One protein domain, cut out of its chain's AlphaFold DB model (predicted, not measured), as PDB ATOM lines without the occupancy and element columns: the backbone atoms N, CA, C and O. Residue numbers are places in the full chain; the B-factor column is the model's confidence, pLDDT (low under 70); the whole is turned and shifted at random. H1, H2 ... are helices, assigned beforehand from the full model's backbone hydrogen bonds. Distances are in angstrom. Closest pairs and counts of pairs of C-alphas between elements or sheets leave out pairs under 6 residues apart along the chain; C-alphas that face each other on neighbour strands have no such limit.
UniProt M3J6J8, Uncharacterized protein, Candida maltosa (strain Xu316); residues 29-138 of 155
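Overview. This is residues 29 to 138 of the 155 residues of an uncharacterized protein of Candida maltosa (strain Xu316) (UniProt M3J6J8). Two long helices, H3 and H4, fold back on each other as a helical hairpin, with H1 crossing H3 and touching it, while H2 lies near the beginning of H3. The short H5 is apart from these helices and lies between two long stretches with no named element, residues 96 to 108 and 115 to 138, which come as near as 1 A and 4 A to the mean of all C-alphas and are joined by a short parallel pairing of residues 106 to 107 with 126 to 127. The printed part has 110 residues with five named helices, H1 to H5 in chain order, and no named strand; its class is all helix. It is compact, with a radius of gyration of the C-alphas of 13.1 A and spans of 37 by 32 by 25 A.

Arrangement. H4, residues 75 to 95, touches H3, residues 55 to 69, at a shallow tilt of 20 degrees, opposite ways; their closest C-alphas, Leu 56 and Ala 85, are 4.8 A apart. H1, residues 31 to 38, touches H3 about perpendicular, at 82 degrees, with the closest C-alphas, Glu 33 and Ala 61, 4.8 A apart. H2, residues 41 to 49, is close to H3 but not clearly touching, with the closest C-alphas, Leu 48 and Ser 55, 6.7 A apart. H5, residues 109 to 114, is apart from H1, H2, H3 and H4. In these five helices every O i to N i+4 pair is within hydrogen-bond range.

Along the chain. H4 is 30.2 A long, from C-alpha 75 at (26.233, -59.253, 97.124) to C-alpha 95 at (5.621, -81.081, 94.116). H3 is 20.9 A, H2 12.1 A, H1 10.6 A and H5 8.6 A; H1 begins at C-alpha 31 (8.000, -56.287, 112.518).

Size, cuts and confidence. The C-alphas of Ser 71 and His 95, the two farthest apart, are 38.6 A apart. The printed part has no cut, and the link from H4 to H5 is long. Confidence is under 70 at residues 71 to 72, 116 to 121 and 130 to 138.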
ATOM      1  N   LEU A  29      13.939 -53.240 109.323       79.69
ATOM      2  CA  LEU A  29      13.260 -54.531 109.308       79.69
ATOM      3  C   LEU A  29      11.809 -54.290 109.687       79.69
ATOM      4  O   LEU A  29      11.531 -53.723 110.737       79.69
ATOM      5  N   THR A  30      10.883 -54.776 108.869       85.31
ATOM      6  CA  THR A  30       9.476 -54.795 109.287       85.31
ATOM      7  C   THR A  30       9.317 -55.683 110.522       85.31
ATOM      8  O   THR A  30      10.060 -56.657 110.682       85.31
ATOM      9  N   GLU A  31       8.310 -55.430 111.360       87.19
ATOM     10  CA  GLU A  31       8.000 -56.287 112.518       87.19
ATOM     11  C   GLU A  31       7.963 -57.788 112.156       87.19
ATOM     12  O   GLU A  31       8.483 -58.640 112.882       87.19
ATOM     13  N   LYS A  32       7.405 -58.126 110.986       89.38
ATOM     14  CA  LYS A  32       7.361 -59.504 110.481       89.38
ATOM     15  C   LYS A  32       8.760 -60.066 110.224       89.38
ATOM     16  O   LYS A  32       9.060 -61.167 110.684       89.38
ATOM     17  N   GLU A  33       9.613 -59.327 109.519       88.44
ATOM     18  CA  GLU A  33      10.989 -59.740 109.220       88.44
ATOM     19  C   GLU A  33      11.823 -59.855 110.495       88.44
ATOM     20  O   GLU A  33      12.530 -60.846 110.676       88.44
ATOM     21  N   PHE A  34      11.684 -58.900 111.418       87.19
ATOM     22  CA  PHE A  34      12.326 -58.972 112.724       87.19
ATOM     23  C   PHE A  34      11.943 -60.268 113.439       87.19
ATOM     24  O   PHE A  34      12.826 -61.056 113.781       87.19
ATOM     25  N   ASN A  35      10.642 -60.541 113.573       89.88
ATOM     26  CA  ASN A  35      10.132 -61.753 114.214       89.88
ATOM     27  C   ASN A  35      10.654 -63.030 113.545       89.88
ATOM     28  O   ASN A  35      11.021 -63.978 114.240       89.88
ATOM     29  N   ILE A  36      10.757 -63.049 112.211       90.25
ATOM     30  CA  ILE A  36      11.351 -64.170 111.473       90.25
ATOM     31  C   ILE A  36      12.785 -64.437 111.933       90.25
ATOM     32  O   ILE A  36      13.135 -65.585 112.204       90.25
ATOM     33  N   THR A  37      13.600 -63.393 112.084       87.56
ATOM     34  CA  THR A  37      15.001 -63.539 112.514       87.56
ATOM     35  C   THR A  37      15.194 -63.876 113.995       87.56
ATOM     36  O   THR A  37      16.333 -64.107 114.414       87.56
ATOM     37  N   GLN A  38      14.115 -63.857 114.784       87.31
ATOM     38  CA  GLN A  38      14.105 -64.179 116.214       87.31
ATOM     39  C   GLN A  38      13.542 -65.577 116.498       87.31
ATOM     40  O   GLN A  38      13.660 -66.069 117.622       87.31
ATOM     41  N   TYR A  39      12.924 -66.239 115.513       84.62
ATOM     42  CA  TYR A  39      12.417 -67.590 115.718       84.62
ATOM     43  C   TYR A  39      13.556 -68.589 115.972       84.62
ATOM     44  O   TYR A  39      14.567 -68.569 115.266       84.62
ATOM     45  N   PRO A  40      13.362 -69.537 116.907       84.25
ATOM     46  CA  PRO A  40      14.208 -70.717 117.008       84.25
ATOM     47  C   PRO A  40      14.223 -71.520 115.699       84.25
ATOM     48  O   PRO A  40      13.233 -71.557 114.960       84.25
ATOM     49  N   VAL A  41      15.328 -72.217 115.423       82.56
ATOM     50  CA  VAL A  41      15.523 -72.969 114.169       82.56
ATOM     51  C   VAL A  41      14.463 -74.056 113.970       82.56
ATOM     52  O   VAL A  41      13.964 -74.240 112.860       82.56
ATOM     53  N   ASP A  42      14.069 -74.762 115.030       82.56
ATOM     54  CA  ASP A  42      13.037 -75.798 114.950       82.56
ATOM     55  C   ASP A  42      11.665 -75.204 114.580       82.56
ATOM     56  O   ASP A  42      10.905 -75.817 113.823       82.56
ATOM     57  N   VAL A  43      11.368 -73.991 115.055       85.38
ATOM     58  CA  VAL A  43      10.160 -73.235 114.704       85.38
ATOM     59  C   VAL A  43      10.217 -72.773 113.249       85.38
ATOM     60  O   VAL A  43       9.230 -72.953 112.532       85.38
ATOM     61  N   LEU A  44      11.356 -72.247 112.782       88.50
ATOM     62  CA  LEU A  44      11.554 -71.882 111.373       88.50
ATOM     63  C   LEU A  44      11.344 -73.086 110.454       88.50
ATOM     64  O   LEU A  44      10.546 -73.016 109.522       88.50
ATOM     65  N   LEU A  45      11.976 -74.220 110.759       88.19
ATOM     66  CA  LEU A  45      11.836 -75.447 109.973       88.19
ATOM     67  C   LEU A  45      10.396 -75.960 109.952       88.19
ATOM     68  O   LEU A  45       9.915 -76.366 108.896       88.19
ATOM     69  N   LYS A  46       9.684 -75.935 111.085       89.69
ATOM     70  CA  LYS A  46       8.256 -76.295 111.126       89.69
ATOM     71  C   LYS A  46       7.440 -75.377 110.215       89.69
ATOM     72  O   LYS A  46       6.664 -75.879 109.406       89.69
ATOM     73  N   LYS A  47       7.656 -74.060 110.304       93.81
ATOM     74  CA  LYS A  47       6.941 -73.050 109.509       93.81
ATOM     75  C   LYS A  47       7.209 -73.176 108.011       93.81
ATOM     76  O   LYS A  47       6.251 -73.113 107.240       93.81
ATOM     77  N   LEU A  48       8.461 -73.411 107.619       92.00
ATOM     78  CA  LEU A  48       8.872 -73.654 106.232       92.00
ATOM     79  C   LEU A  48       8.251 -74.951 105.693       92.00
ATOM     80  O   LEU A  48       7.608 -74.946 104.647       92.00
ATOM     81  N   LYS A  49       8.329 -76.055 106.450       90.19
ATOM     82  CA  LYS A  49       7.716 -77.344 106.067       90.19
ATOM     83  C   LYS A  49       6.198 -77.253 105.900       90.19
ATOM     84  O   LYS A  49       5.638 -77.906 105.019       90.19
ATOM     85  N   SER A  50       5.534 -76.453 106.737       90.75
ATOM     86  CA  SER A  50       4.090 -76.210 106.664       90.75
ATOM     87  C   SER A  50       3.687 -75.097 105.690       90.75
ATOM     88  O   SER A  50       2.503 -74.779 105.624       90.75
ATOM     89  N   ASN A  51       4.639 -74.474 104.981       90.44
ATOM     90  CA  ASN A  51       4.401 -73.339 104.081       90.44
ATOM     91  C   ASN A  51       3.703 -72.136 104.756       90.44
ATOM     92  O   ASN A  51       2.947 -71.402 104.124       90.44
ATOM     93  N   GLN A  52       3.929 -71.954 106.064       94.44
ATOM     94  CA  GLN A  52       3.506 -70.764 106.818       94.44
ATOM     95  C   GLN A  52       4.468 -69.592 106.600       94.44
ATOM     96  O   GLN A  52       4.069 -68.436 106.713       94.44
ATOM     97  N   LEU A  53       5.734 -69.908 106.330       95.44
ATOM     98  CA  LEU A  53       6.757 -68.987 105.855       95.44
ATOM     99  C   LEU A  53       7.302 -69.539 104.544       95.44
ATOM    100  O   LEU A  53       7.399 -70.759 104.392       95.44
ATOM    101  N   THR A  54       7.666 -68.648 103.628       96.12
ATOM    102  CA  THR A  54       8.381 -69.033 102.412       96.12
ATOM    103  C   THR A  54       9.886 -68.964 102.643       96.12
ATOM    104  O   THR A  54      10.372 -68.228 103.517       96.12
ATOM    105  N   SER A  55      10.632 -69.733 101.856       95.69
ATOM    106  CA  SER A  55      12.093 -69.694 101.849       95.69
ATOM    107  C   SER A  55      12.549 -68.285 101.495       95.69
ATOM    108  O   SER A  55      13.378 -67.719 102.200       95.69
ATOM    109  N   LEU A  56      11.950 -67.672 100.464       95.75
ATOM    110  CA  LEU A  56      12.311 -66.328 100.014       95.75
ATOM    111  C   LEU A  56      12.127 -65.280 101.111       95.75
ATOM    112  O   LEU A  56      13.019 -64.466 101.343       95.75
ATOM    113  N   GLU A  57      10.984 -65.302 101.794       95.38
ATOM    114  CA  GLU A  57      10.701 -64.351 102.865       95.38
ATOM    115  C   GLU A  57      11.704 -64.502 104.013       95.38
ATOM    116  O   GLU A  57      12.265 -63.519 104.500       95.38
ATOM    117  N   THR A  58      11.972 -65.750 104.397       94.81
ATOM    118  CA  THR A  58      12.930 -66.062 105.457       94.81
ATOM    119  C   THR A  58      14.323 -65.571 105.072       94.81
ATOM    120  O   THR A  58      14.950 -64.823 105.821       94.81
ATOM    121  N   THR A  59      14.792 -65.897 103.869       94.00
ATOM    122  CA  THR A  59      16.100 -65.475 103.363       94.00
ATOM    123  C   THR A  59      16.243 -63.953 103.303       94.00
ATOM    124  O   THR A  59      17.277 -63.438 103.722       94.00
ATOM    125  N   ILE A  60      15.223 -63.212 102.857       91.88
ATOM    126  CA  ILE A  60      15.269 -61.739 102.810       91.88
ATOM    127  C   ILE A  60      15.426 -61.143 104.212       91.88
ATOM    128  O   ILE A  60      16.260 -60.255 104.400       91.88
ATOM    129  N   ALA A  61      14.680 -61.645 105.201       91.12
ATOM    130  CA  ALA A  61      14.785 -61.176 106.582       91.12
ATOM    131  C   ALA A  61      16.206 -61.374 107.142       91.12
ATOM    132  O   ALA A  61      16.782 -60.465 107.745       91.12
ATOM    133  N   PHE A  62      16.811 -62.538 106.881       89.31
ATOM    134  CA  PHE A  62      18.181 -62.834 107.305       89.31
ATOM    135  C   PHE A  62      19.239 -62.024 106.547       89.31
ATOM    136  O   PHE A  62      20.190 -61.556 107.171       89.31
ATOM    137  N   ILE A  63      19.067 -61.787 105.243       88.62
ATOM    138  CA  ILE A  63      19.953 -60.913 104.458       88.62
ATOM    139  C   ILE A  63      19.917 -59.485 105.005       88.62
ATOM    140  O   ILE A  63      20.969 -58.902 105.257       88.62
ATOM    141  N   LYS A  64      18.725 -58.924 105.242       87.00
ATOM    142  CA  LYS A  64      18.575 -57.579 105.817       87.00
ATOM    143  C   LYS A  64      19.257 -57.475 107.178       87.00
ATOM    144  O   LYS A  64      20.058 -56.567 107.386       87.00
ATOM    145  N   LYS A  65      19.017 -58.442 108.070       84.88
ATOM    146  CA  LYS A  65      19.710 -58.517 109.363       84.88
ATOM    147  C   LYS A  65      21.225 -58.587 109.183       84.88
ATOM    148  O   LYS A  65      21.934 -57.825 109.825       84.88
ATOM    149  N   SER A  66      21.717 -59.425 108.271       83.69
ATOM    150  CA  SER A  66      23.149 -59.532 107.991       83.69
ATOM    151  C   SER A  66      23.754 -58.224 107.488       83.69
ATOM    152  O   SER A  66      24.880 -57.922 107.862       83.69
ATOM    153  N   ILE A  67      23.047 -57.456 106.656       83.44
ATOM    154  CA  ILE A  67      23.516 -56.145 106.179       83.44
ATOM    155  C   ILE A  67      23.635 -55.156 107.342       83.44
ATOM    156  O   ILE A  67      24.568 -54.362 107.372       83.44
ATOM    157  N   ILE A  68      22.701 -55.212 108.295       79.94
ATOM    158  CA  ILE A  68      22.689 -54.328 109.466       79.94
ATOM    159  C   ILE A  68      23.807 -54.699 110.448       79.94
ATOM    160  O   ILE A  68      24.447 -53.813 111.006       79.94
ATOM    161  N   THR A  69      24.038 -55.994 110.676       74.44
ATOM    162  CA  THR A  69      24.920 -56.460 111.757       74.44
ATOM    163  C   THR A  69      26.342 -56.796 111.308       74.44
ATOM    164  O   THR A  69      27.257 -56.793 112.129       74.44
ATOM    165  N   SER A  70      26.563 -57.106 110.027       70.56
ATOM    166  CA  SER A  70      27.861 -57.584 109.532       70.56
ATOM    167  C   SER A  70      28.637 -56.488 108.809       70.56
ATOM    168  O   SER A  70      28.103 -55.768 107.974       70.56
ATOM    169  N   SER A  71      29.947 -56.425 109.053       59.72
ATOM    170  CA  SER A  71      30.868 -55.547 108.314       59.72
ATOM    171  C   SER A  71      31.239 -56.080 106.923       59.72
ATOM    172  O   SER A  71      31.779 -55.339 106.101       59.72
ATOM    173  N   LYS A  72      30.949 -57.359 106.643       65.56
ATOM    174  CA  LYS A  72      31.102 -57.990 105.328       65.56
ATOM    175  C   LYS A  72      29.739 -58.308 104.739       65.56
ATOM    176  O   LYS A  72      28.988 -59.115 105.280       65.56
ATOM    177  N   VAL A  73      29.474 -57.705 103.589       70.75
ATOM    178  CA  VAL A  73      28.302 -57.967 102.762       70.75
ATOM    179  C   VAL A  73      28.795 -58.480 101.417       70.75
ATOM    180  O   VAL A  73      29.452 -57.742 100.684       70.75
ATOM    181  N   ASN A  74      28.494 -59.739 101.095       77.56
ATOM    182  CA  ASN A  74      28.790 -60.305  99.785       77.56
ATOM    183  C   ASN A  74      27.517 -60.335  98.930       77.56
ATOM    184  O   ASN A  74      26.625 -61.161  99.124       77.56
ATOM    185  N   ARG A  75      27.420 -59.403  97.977       81.25
ATOM    186  CA  ARG A  75      26.233 -59.253  97.124       81.25
ATOM    187  C   ARG A  75      25.966 -60.494  96.275       81.25
ATOM    188  O   ARG A  75      24.805 -60.850  96.097       81.25
ATOM    189  N   ASP A  76      27.009 -61.137  95.762       84.50
ATOM    190  CA  ASP A  76      26.853 -62.283  94.864       84.50
ATOM    191  C   ASP A  76      26.272 -63.488  95.611       84.50
ATOM    192  O   ASP A  76      25.368 -64.155  95.112       84.50
ATOM    193  N   GLU A  77      26.691 -63.697  96.861       85.81
ATOM    194  CA  GLU A  77      26.108 -64.719  97.736       85.81
ATOM    195  C   GLU A  77      24.630 -64.450  98.024       85.81
ATOM    196  O   GLU A  77      23.821 -65.374  97.991       85.81
ATOM    197  N   PHE A  78      24.240 -63.192  98.235       88.69
ATOM    198  CA  PHE A  78      22.830 -62.844  98.438       88.69
ATOM    199  C   PHE A  78      21.978 -63.116  97.200       88.69
ATOM    200  O   PHE A  78      20.849 -63.587  97.329       88.69
ATOM    201  N   LEU A  79      22.505 -62.862  96.000       89.50
ATOM    202  CA  LEU A  79      21.802 -63.186  94.757       89.50
ATOM    203  C   LEU A  79      21.600 -64.699  94.611       89.50
ATOM    204  O   LEU A  79      20.498 -65.136  94.270       89.50
ATOM    205  N   VAL A  80      22.622 -65.498  94.930       91.62
ATOM    206  CA  VAL A  80      22.529 -66.967  94.937       91.62
ATOM    207  C   VAL A  80      21.525 -67.453  95.984       91.62
ATOM    208  O   VAL A  80      20.689 -68.308  95.678       91.62
ATOM    209  N   ALA A  81      21.552 -66.887  97.191       91.81
ATOM    210  CA  ALA A  81      20.621 -67.220  98.265       91.81
ATOM    211  C   ALA A  81      19.167 -66.949  97.847       91.81
ATOM    212  O   ALA A  81      18.305 -67.819  97.979       91.81
ATOM    213  N   ILE A  82      18.897 -65.774  97.273       93.75
ATOM    214  CA  ILE A  82      17.563 -65.384  96.793       93.75
ATOM    215  C   ILE A  82      17.087 -66.319  95.673       93.75
ATOM    216  O   ILE A  82      15.956 -66.804  95.727       93.75
ATOM    217  N   ALA A  83      17.938 -66.608  94.685       94.75
ATOM    218  CA  ALA A  83      17.590 -67.503  93.582       94.75
ATOM    219  C   ALA A  83      17.288 -68.930  94.076       94.75
ATOM    220  O   ALA A  83      16.314 -69.551  93.648       94.75
ATOM    221  N   THR A  84      18.081 -69.428  95.026       93.69
ATOM    222  CA  THR A  84      17.874 -70.746  95.644       93.69
ATOM    223  C   THR A  84      16.562 -70.785  96.420       93.69
ATOM    224  O   THR A  84      15.782 -71.722  96.268       93.69
ATOM    225  N   ALA A  85      16.270 -69.747  97.204       95.75
ATOM    226  CA  ALA A  85      15.033 -69.649  97.966       95.75
ATOM    227  C   ALA A  85      13.791 -69.653  97.054       95.75
ATOM    228  O   ALA A  85      12.852 -70.411  97.292       95.75
ATOM    229  N   GLN A  86      13.823 -68.890  95.955       96.31
ATOM    230  CA  GLN A  86      12.760 -68.898  94.942       96.31
ATOM    231  C   GLN A  86      12.565 -70.281  94.313       96.31
ATOM    232  O   GLN A  86      11.431 -70.722  94.122       96.31
ATOM    233  N   TYR A  87      13.660 -70.982  94.009       96.25
ATOM    234  CA  TYR A  87      13.599 -72.335  93.465       96.25
ATOM    235  C   TYR A  87      12.974 -73.332  94.451       96.25
ATOM    236  O   TYR A  87      12.148 -74.154  94.051       96.25
ATOM    237  N   LEU A  88      13.328 -73.257  95.734       93.94
ATOM    238  CA  LEU A  88      12.773 -74.133  96.770       93.94
ATOM    239  C   LEU A  88      11.275 -73.888  96.978       93.94
ATOM    240  O   LEU A  88      10.511 -74.854  97.053       93.94
ATOM    241  N   ASP A  89      10.847 -72.626  96.966       96.31
ATOM    242  CA  ASP A  89       9.429 -72.265  97.039       96.31
ATOM    243  C   ASP A  89       8.657 -72.770  95.808       96.31
ATOM    244  O   ASP A  89       7.583 -73.367  95.944       96.31
ATOM    245  N   TRP A  90       9.222 -72.617  94.603       96.25
ATOM    246  CA  TRP A  90       8.660 -73.190  93.374       96.25
ATOM    247  C   TRP A  90       8.557 -74.720  93.449       96.25
ATOM    248  O   TRP A  90       7.528 -75.298  93.073       96.25
ATOM    249  N   TYR A  91       9.596 -75.385  93.960       94.62
ATOM    250  CA  TYR A  91       9.621 -76.835  94.101       94.62
ATOM    251  C   TYR A  91       8.515 -77.307  95.044       94.62
ATOM    252  O   TYR A  91       7.759 -78.213  94.682       94.62
ATOM    253  N   TYR A  92       8.375 -76.669  96.209       93.62
ATOM    254  CA  TYR A  92       7.324 -76.988  97.171       93.62
ATOM    255  C   TYR A  92       5.929 -76.745  96.587       93.62
ATOM    256  O   TYR A  92       5.046 -77.592  96.729       93.62
ATOM    257  N   ALA A  93       5.721 -75.628  95.882       94.75
ATOM    258  CA  ALA A  93       4.442 -75.319  95.244       94.75
ATOM    259  C   ALA A  93       4.049 -76.368  94.188       94.75
ATOM    260  O   ALA A  93       2.885 -76.766  94.120       94.75
ATOM    261  N   THR A  94       5.027 -76.845  93.411       95.81
ATOM    262  CA  THR A  94       4.820 -77.789  92.301       95.81
ATOM    263  C   THR A  94       4.672 -79.234  92.780       95.81
ATOM    264  O   THR A  94       3.782 -79.950  92.329       95.81
ATOM    265  N   HIS A  95       5.520 -79.673  93.713       93.12
ATOM    266  CA  HIS A  95       5.621 -81.081  94.116       93.12
ATOM    267  C   HIS A  95       4.926 -81.381  95.444       93.12
ATOM    268  O   HIS A  95       4.745 -82.552  95.780       93.12
ATOM    269  N   ARG A  96       4.568 -80.347  96.221       92.56
ATOM    270  CA  ARG A  96       4.044 -80.461  97.597       92.56
ATOM    271  C   ARG A  96       4.949 -81.288  98.512       92.56
ATOM    272  O   ARG A  96       4.484 -81.948  99.439       92.56
ATOM    273  N   LYS A  97       6.252 -81.259  98.234       89.56
ATOM    274  CA  LYS A  97       7.294 -81.973  98.969       89.56
ATOM    275  C   LYS A  97       8.462 -81.040  99.233       89.56
ATOM    276  O   LYS A  97       8.753 -80.149  98.442       89.56
ATOM    277  N   THR A  98       9.141 -81.275 100.343       90.31
ATOM    278  CA  THR A  98      10.380 -80.584 100.698       90.31
ATOM    279  C   THR A  98      11.576 -81.293 100.071       90.31
ATOM    280  O   THR A  98      11.631 -82.519 100.096       90.31
ATOM    281  N   MET A  99      12.560 -80.534  99.584       86.94
ATOM    282  CA  MET A  99      13.801 -81.071  98.988       86.94
ATOM    283  C   MET A  99      14.743 -81.756  99.991       86.94
ATOM    284  O   MET A  99      15.669 -82.448  99.582       86.94
ATOM    285  N   GLY A 100      14.527 -81.566 101.295       86.56
ATOM    286  CA  GLY A 100      15.357 -82.160 102.335       86.56
ATOM    287  C   GLY A 100      14.977 -81.691 103.744       86.56
ATOM    288  O   GLY A 100      14.013 -80.936 103.915       86.56
ATOM    289  N   PRO A 101      15.704 -82.148 104.779       87.06
ATOM    290  CA  PRO A 101      15.391 -81.842 106.173       87.06
ATOM    291  C   PRO A 101      15.516 -80.353 106.526       87.06
ATOM    292  O   PRO A 101      14.791 -79.917 107.423       87.06
ATOM    293  N   LEU A 102      16.368 -79.601 105.816       89.69
ATOM    294  CA  LEU A 102      16.613 -78.164 105.999       89.69
ATOM    295  C   LEU A 102      15.951 -77.301 104.915       89.69
ATOM    296  O   LEU A 102      16.387 -76.179 104.670       89.69
ATOM    297  N   HIS A 103      14.913 -77.824 104.254       89.94
ATOM    298  CA  HIS A 103      14.240 -77.146 103.151       89.94
ATOM    299  C   HIS A 103      13.931 -75.670 103.448       89.94
ATOM    300  O   HIS A 103      13.153 -75.373 104.354       89.94
ATOM    301  N   GLY A 104      14.541 -74.774 102.671       89.06
ATOM    302  CA  GLY A 104      14.282 -73.333 102.705       89.06
ATOM    303  C   GLY A 104      14.969 -72.566 103.836       89.06
ATOM    304  O   GLY A 104      14.823 -71.347 103.909       89.06
ATOM    305  N   LEU A 105      15.709 -73.240 104.722       92.38
ATOM    306  CA  LEU A 105      16.376 -72.592 105.850       92.38
ATOM    307  C   LEU A 105      17.656 -71.876 105.371       92.38
ATOM    308  O   LEU A 105      18.501 -72.541 104.768       92.38
ATOM    309  N   PRO A 106      17.835 -70.566 105.639       91.44
ATOM    310  CA  PRO A 106      19.087 -69.867 105.363       91.44
ATOM    311  C   PRO A 106      20.158 -70.230 106.400       91.44
ATOM    312  O   PRO A 106      20.001 -69.956 107.589       91.44
ATOM    313  N   ILE A 107      21.233 -70.868 105.947       86.44
ATOM    314  CA  ILE A 107      22.349 -71.363 106.774       86.44
ATOM    315  C   ILE A 107      23.622 -71.371 105.913       86.44
ATOM    316  O   ILE A 107      23.542 -71.474 104.688       86.44
ATOM    317  N   SER A 108      24.799 -71.243 106.531       83.00
ATOM    318  CA  SER A 108      26.070 -71.330 105.809       83.00
ATOM    319  C   SER A 108      26.331 -72.742 105.268       83.00
ATOM    320  O   SER A 108      25.945 -73.741 105.880       83.00
ATOM    321  N   ASP A 109      27.035 -72.845 104.141       80.94
ATOM    322  CA  ASP A 109      27.391 -74.154 103.574       80.94
ATOM    323  C   ASP A 109      28.292 -74.956 104.514       80.94
ATOM    324  O   ASP A 109      28.160 -76.174 104.619       80.94
ATOM    325  N   ARG A 110      29.158 -74.267 105.264       80.12
ATOM    326  CA  ARG A 110      30.013 -74.891 106.274       80.12
ATOM    327  C   ARG A 110      29.187 -75.578 107.360       80.12
ATOM    328  O   ARG A 110      29.471 -76.727 107.693       80.12
ATOM    329  N   ASP A 111      28.190 -74.891 107.909       80.50
ATOM    330  CA  ASP A 111      27.355 -75.465 108.965       80.50
ATOM    331  C   ASP A 111      26.489 -76.598 108.398       80.50
ATOM    332  O   ASP A 111      26.313 -77.633 109.041       80.50
ATOM    333  N   ALA A 112      25.991 -76.453 107.165       77.81
ATOM    334  CA  ALA A 112      25.228 -77.504 106.494       77.81
ATOM    335  C   ALA A 112      26.070 -78.777 106.285       77.81
ATOM    336  O   ALA A 112      25.581 -79.886 106.519       77.81
ATOM    337  N   GLU A 113      27.339 -78.631 105.896       75.06
ATOM    338  CA  GLU A 113      28.295 -79.737 105.789       75.06
ATOM    339  C   GLU A 113      28.617 -80.366 107.151       75.06
ATOM    340  O   GLU A 113      28.745 -81.587 107.251       75.06
ATOM    341  N   GLU A 114      28.721 -79.570 108.216       77.94
ATOM    342  CA  GLU A 114      28.985 -80.081 109.566       77.94
ATOM    343  C   GLU A 114      27.814 -80.919 110.110       77.94
ATOM    344  O   GLU A 114      28.027 -81.925 110.795       77.94
ATOM    345  N   LEU A 115      26.578 -80.574 109.736       72.88
ATOM    346  CA  LEU A 115      25.376 -81.321 110.116       72.88
ATOM    347  C   LEU A 115      25.291 -82.715 109.470       72.88
ATOM    348  O   LEU A 115      24.549 -83.569 109.967       72.88
ATOM    349  N   VAL A 116      26.033 -82.989 108.386       65.44
ATOM    350  CA  VAL A 116      25.927 -84.252 107.641       65.44
ATOM    351  C   VAL A 116      27.283 -84.843 107.280       65.44
ATOM    352  O   VAL A 116      28.013 -84.363 106.422       65.44
ATOM    353  N   LYS A 117      27.573 -86.016 107.852       58.78
ATOM    354  CA  LYS A 117      28.802 -86.767 107.544       58.78
ATOM    355  C   LYS A 117      28.815 -87.398 106.144       58.78
ATOM    356  O   LYS A 117      29.895 -87.650 105.616       58.78
ATOM    357  N   ASP A 118      27.651 -87.690 105.553       66.81
ATOM    358  CA  ASP A 118      27.555 -88.216 104.181       66.81
ATOM    359  C   ASP A 118      27.350 -87.076 103.175       66.81
ATOM    360  O   ASP A 118      26.234 -86.610 102.949       66.81
ATOM    361  N   LYS A 119      28.441 -86.665 102.523       62.81
ATOM    362  CA  LYS A 119      28.477 -85.562 101.544       62.81
ATOM    363  C   LYS A 119      27.588 -85.764 100.308       62.81
ATOM    364  O   LYS A 119      27.511 -84.882  99.461       62.81
ATOM    365  N   ARG A 120      26.946 -86.926 100.160       63.53
ATOM    366  CA  ARG A 120      26.044 -87.230  99.039       63.53
ATOM    367  C   ARG A 120      24.610 -86.753  99.265       63.53
ATOM    368  O   ARG A 120      23.817 -86.799  98.329       63.53
ATOM    369  N   CYS A 121      24.264 -86.324 100.477       65.31
ATOM    370  CA  CYS A 121      22.911 -85.890 100.802       65.31
ATOM    371  C   CYS A 121      22.770 -84.370 100.680       65.31
ATOM    372  O   CYS A 121      23.368 -83.620 101.446       65.31
ATOM    373  N   TYR A 122      21.933 -83.916  99.743       76.81
ATOM    374  CA  TYR A 122      21.511 -82.519  99.685       76.81
ATOM    375  C   TYR A 122      20.425 -82.252 100.735       76.81
ATOM    376  O   TYR A 122      19.456 -83.006 100.836       76.81
ATOM    377  N   LEU A 123      20.582 -81.187 101.524       81.31
ATOM    378  CA  LEU A 123      19.703 -80.906 102.664       81.31
ATOM    379  C   LEU A 123      18.528 -79.983 102.342       81.31
ATOM    380  O   LEU A 123      17.598 -79.884 103.148       81.31
ATOM    381  N   GLY A 124      18.546 -79.346 101.170       83.88
ATOM    382  CA  GLY A 124      17.530 -78.379 100.767       83.88
ATOM    383  C   GLY A 124      17.689 -77.000 101.405       83.88
ATOM    384  O   GLY A 124      16.722 -76.245 101.393       83.88
ATOM    385  N   HIS A 125      18.846 -76.677 101.986       89.81
ATOM    386  CA  HIS A 125      19.077 -75.370 102.601       89.81
ATOM    387  C   HIS A 125      19.310 -74.267 101.562       89.81
ATOM    388  O   HIS A 125      19.649 -74.534 100.405       89.81
ATOM    389  N   VAL A 126      19.129 -73.020 101.995       90.62
ATOM    390  CA  VAL A 126      19.530 -71.828 101.244       90.62
ATOM    391  C   VAL A 126      20.923 -71.415 101.731       90.62
ATOM    392  O   VAL A 126      21.061 -71.121 102.920       90.62
ATOM    393  N   PRO A 127      21.944 -71.373 100.858       88.31
ATOM    394  CA  PRO A 127      23.293 -70.998 101.263       88.31
ATOM    395  C   PRO A 127      23.331 -69.515 101.637       88.31
ATOM    396  O   PRO A 127      23.006 -68.652 100.822       88.31
ATOM    397  N   LEU A 128      23.714 -69.214 102.877       84.75
ATOM    398  CA  LEU A 128      23.877 -67.848 103.370       84.75
ATOM    399  C   LEU A 128      25.145 -67.750 104.227       84.75
ATOM    400  O   LEU A 128      25.123 -67.960 105.441       84.75
ATOM    401  N   ASN A 129      26.265 -67.428 103.582       77.94
ATOM    402  CA  ASN A 129      27.586 -67.403 104.207       77.94
ATOM    403  C   ASN A 129      27.843 -66.041 104.872       77.94
ATOM    404  O   ASN A 129      28.501 -65.158 104.337       77.94
ATOM    405  N   THR A 130      27.300 -65.861 106.073       64.75
ATOM    406  CA  THR A 130      27.526 -64.654 106.887       64.75
ATOM    407  C   THR A 130      28.432 -65.007 108.065       64.75
ATOM    408  O   THR A 130      28.316 -66.088 108.634       64.75
ATOM    409  N   GLU A 131      29.358 -64.128 108.466       55.75
ATOM    410  CA  GLU A 131      30.265 -64.415 109.600       55.75
ATOM    411  C   GLU A 131      29.558 -64.364 110.978       55.75
ATOM    412  O   GLU A 131      30.195 -64.478 112.028       55.75
ATOM    413  N   HIS A 132      28.230 -64.206 111.007       48.28
ATOM    414  CA  HIS A 132      27.476 -64.033 112.240       48.28
ATOM    415  C   HIS A 132      27.329 -65.350 113.013       48.28
ATOM    416  O   HIS A 132      26.562 -66.243 112.650       48.28
ATOM    417  N   LYS A 133      27.998 -65.431 114.172       42.34
ATOM    418  CA  LYS A 133      27.943 -66.587 115.088       42.34
ATOM    419  C   LYS A 133      26.524 -66.997 115.503       42.34
ATOM    420  O   LYS A 133      26.323 -68.148 115.865       42.34
ATOM    421  N   SER A 134      25.531 -66.105 115.437       43.47
ATOM    422  CA  SER A 134      24.144 -66.420 115.814       43.47
ATOM    423  C   SER A 134      23.476 -67.467 114.913       43.47
ATOM    424  O   SER A 134      22.541 -68.119 115.364       43.47
ATOM    425  N   LEU A 135      23.946 -67.642 113.673       44.25
ATOM    426  CA  LEU A 135      23.547 -68.764 112.810       44.25
ATOM    427  C   LEU A 135      24.507 -69.957 112.939       44.25
ATOM    428  O   LEU A 135      24.059 -71.098 112.902       44.25
ATOM    429  N   ASN A 136      25.790 -69.696 113.217       39.38
ATOM    430  CA  ASN A 136      26.843 -70.719 113.310       39.38
ATOM    431  C   ASN A 136      26.879 -71.477 114.656       39.38
ATOM    432  O   ASN A 136      27.817 -72.226 114.911       39.38
ATOM    433  N   THR A 137      25.922 -71.250 115.566       38.25
ATOM    434  CA  THR A 137      25.912 -71.891 116.903       38.25
ATOM    435  C   THR A 137      24.773 -72.898 117.079       38.25
ATOM    436  O   THR A 137      24.641 -73.486 118.148       38.25
ATOM    437  N   PHE A 138      23.940 -73.145 116.062       38.16
ATOM    438  CA  PHE A 138      22.790 -74.035 116.226       38.16
ATOM    439  C   PHE A 138      22.980 -75.377 115.516       38.16
ATOM    440  O   PHE A 138      22.411 -75.641 114.460       38.16
TER     441      PHE A 138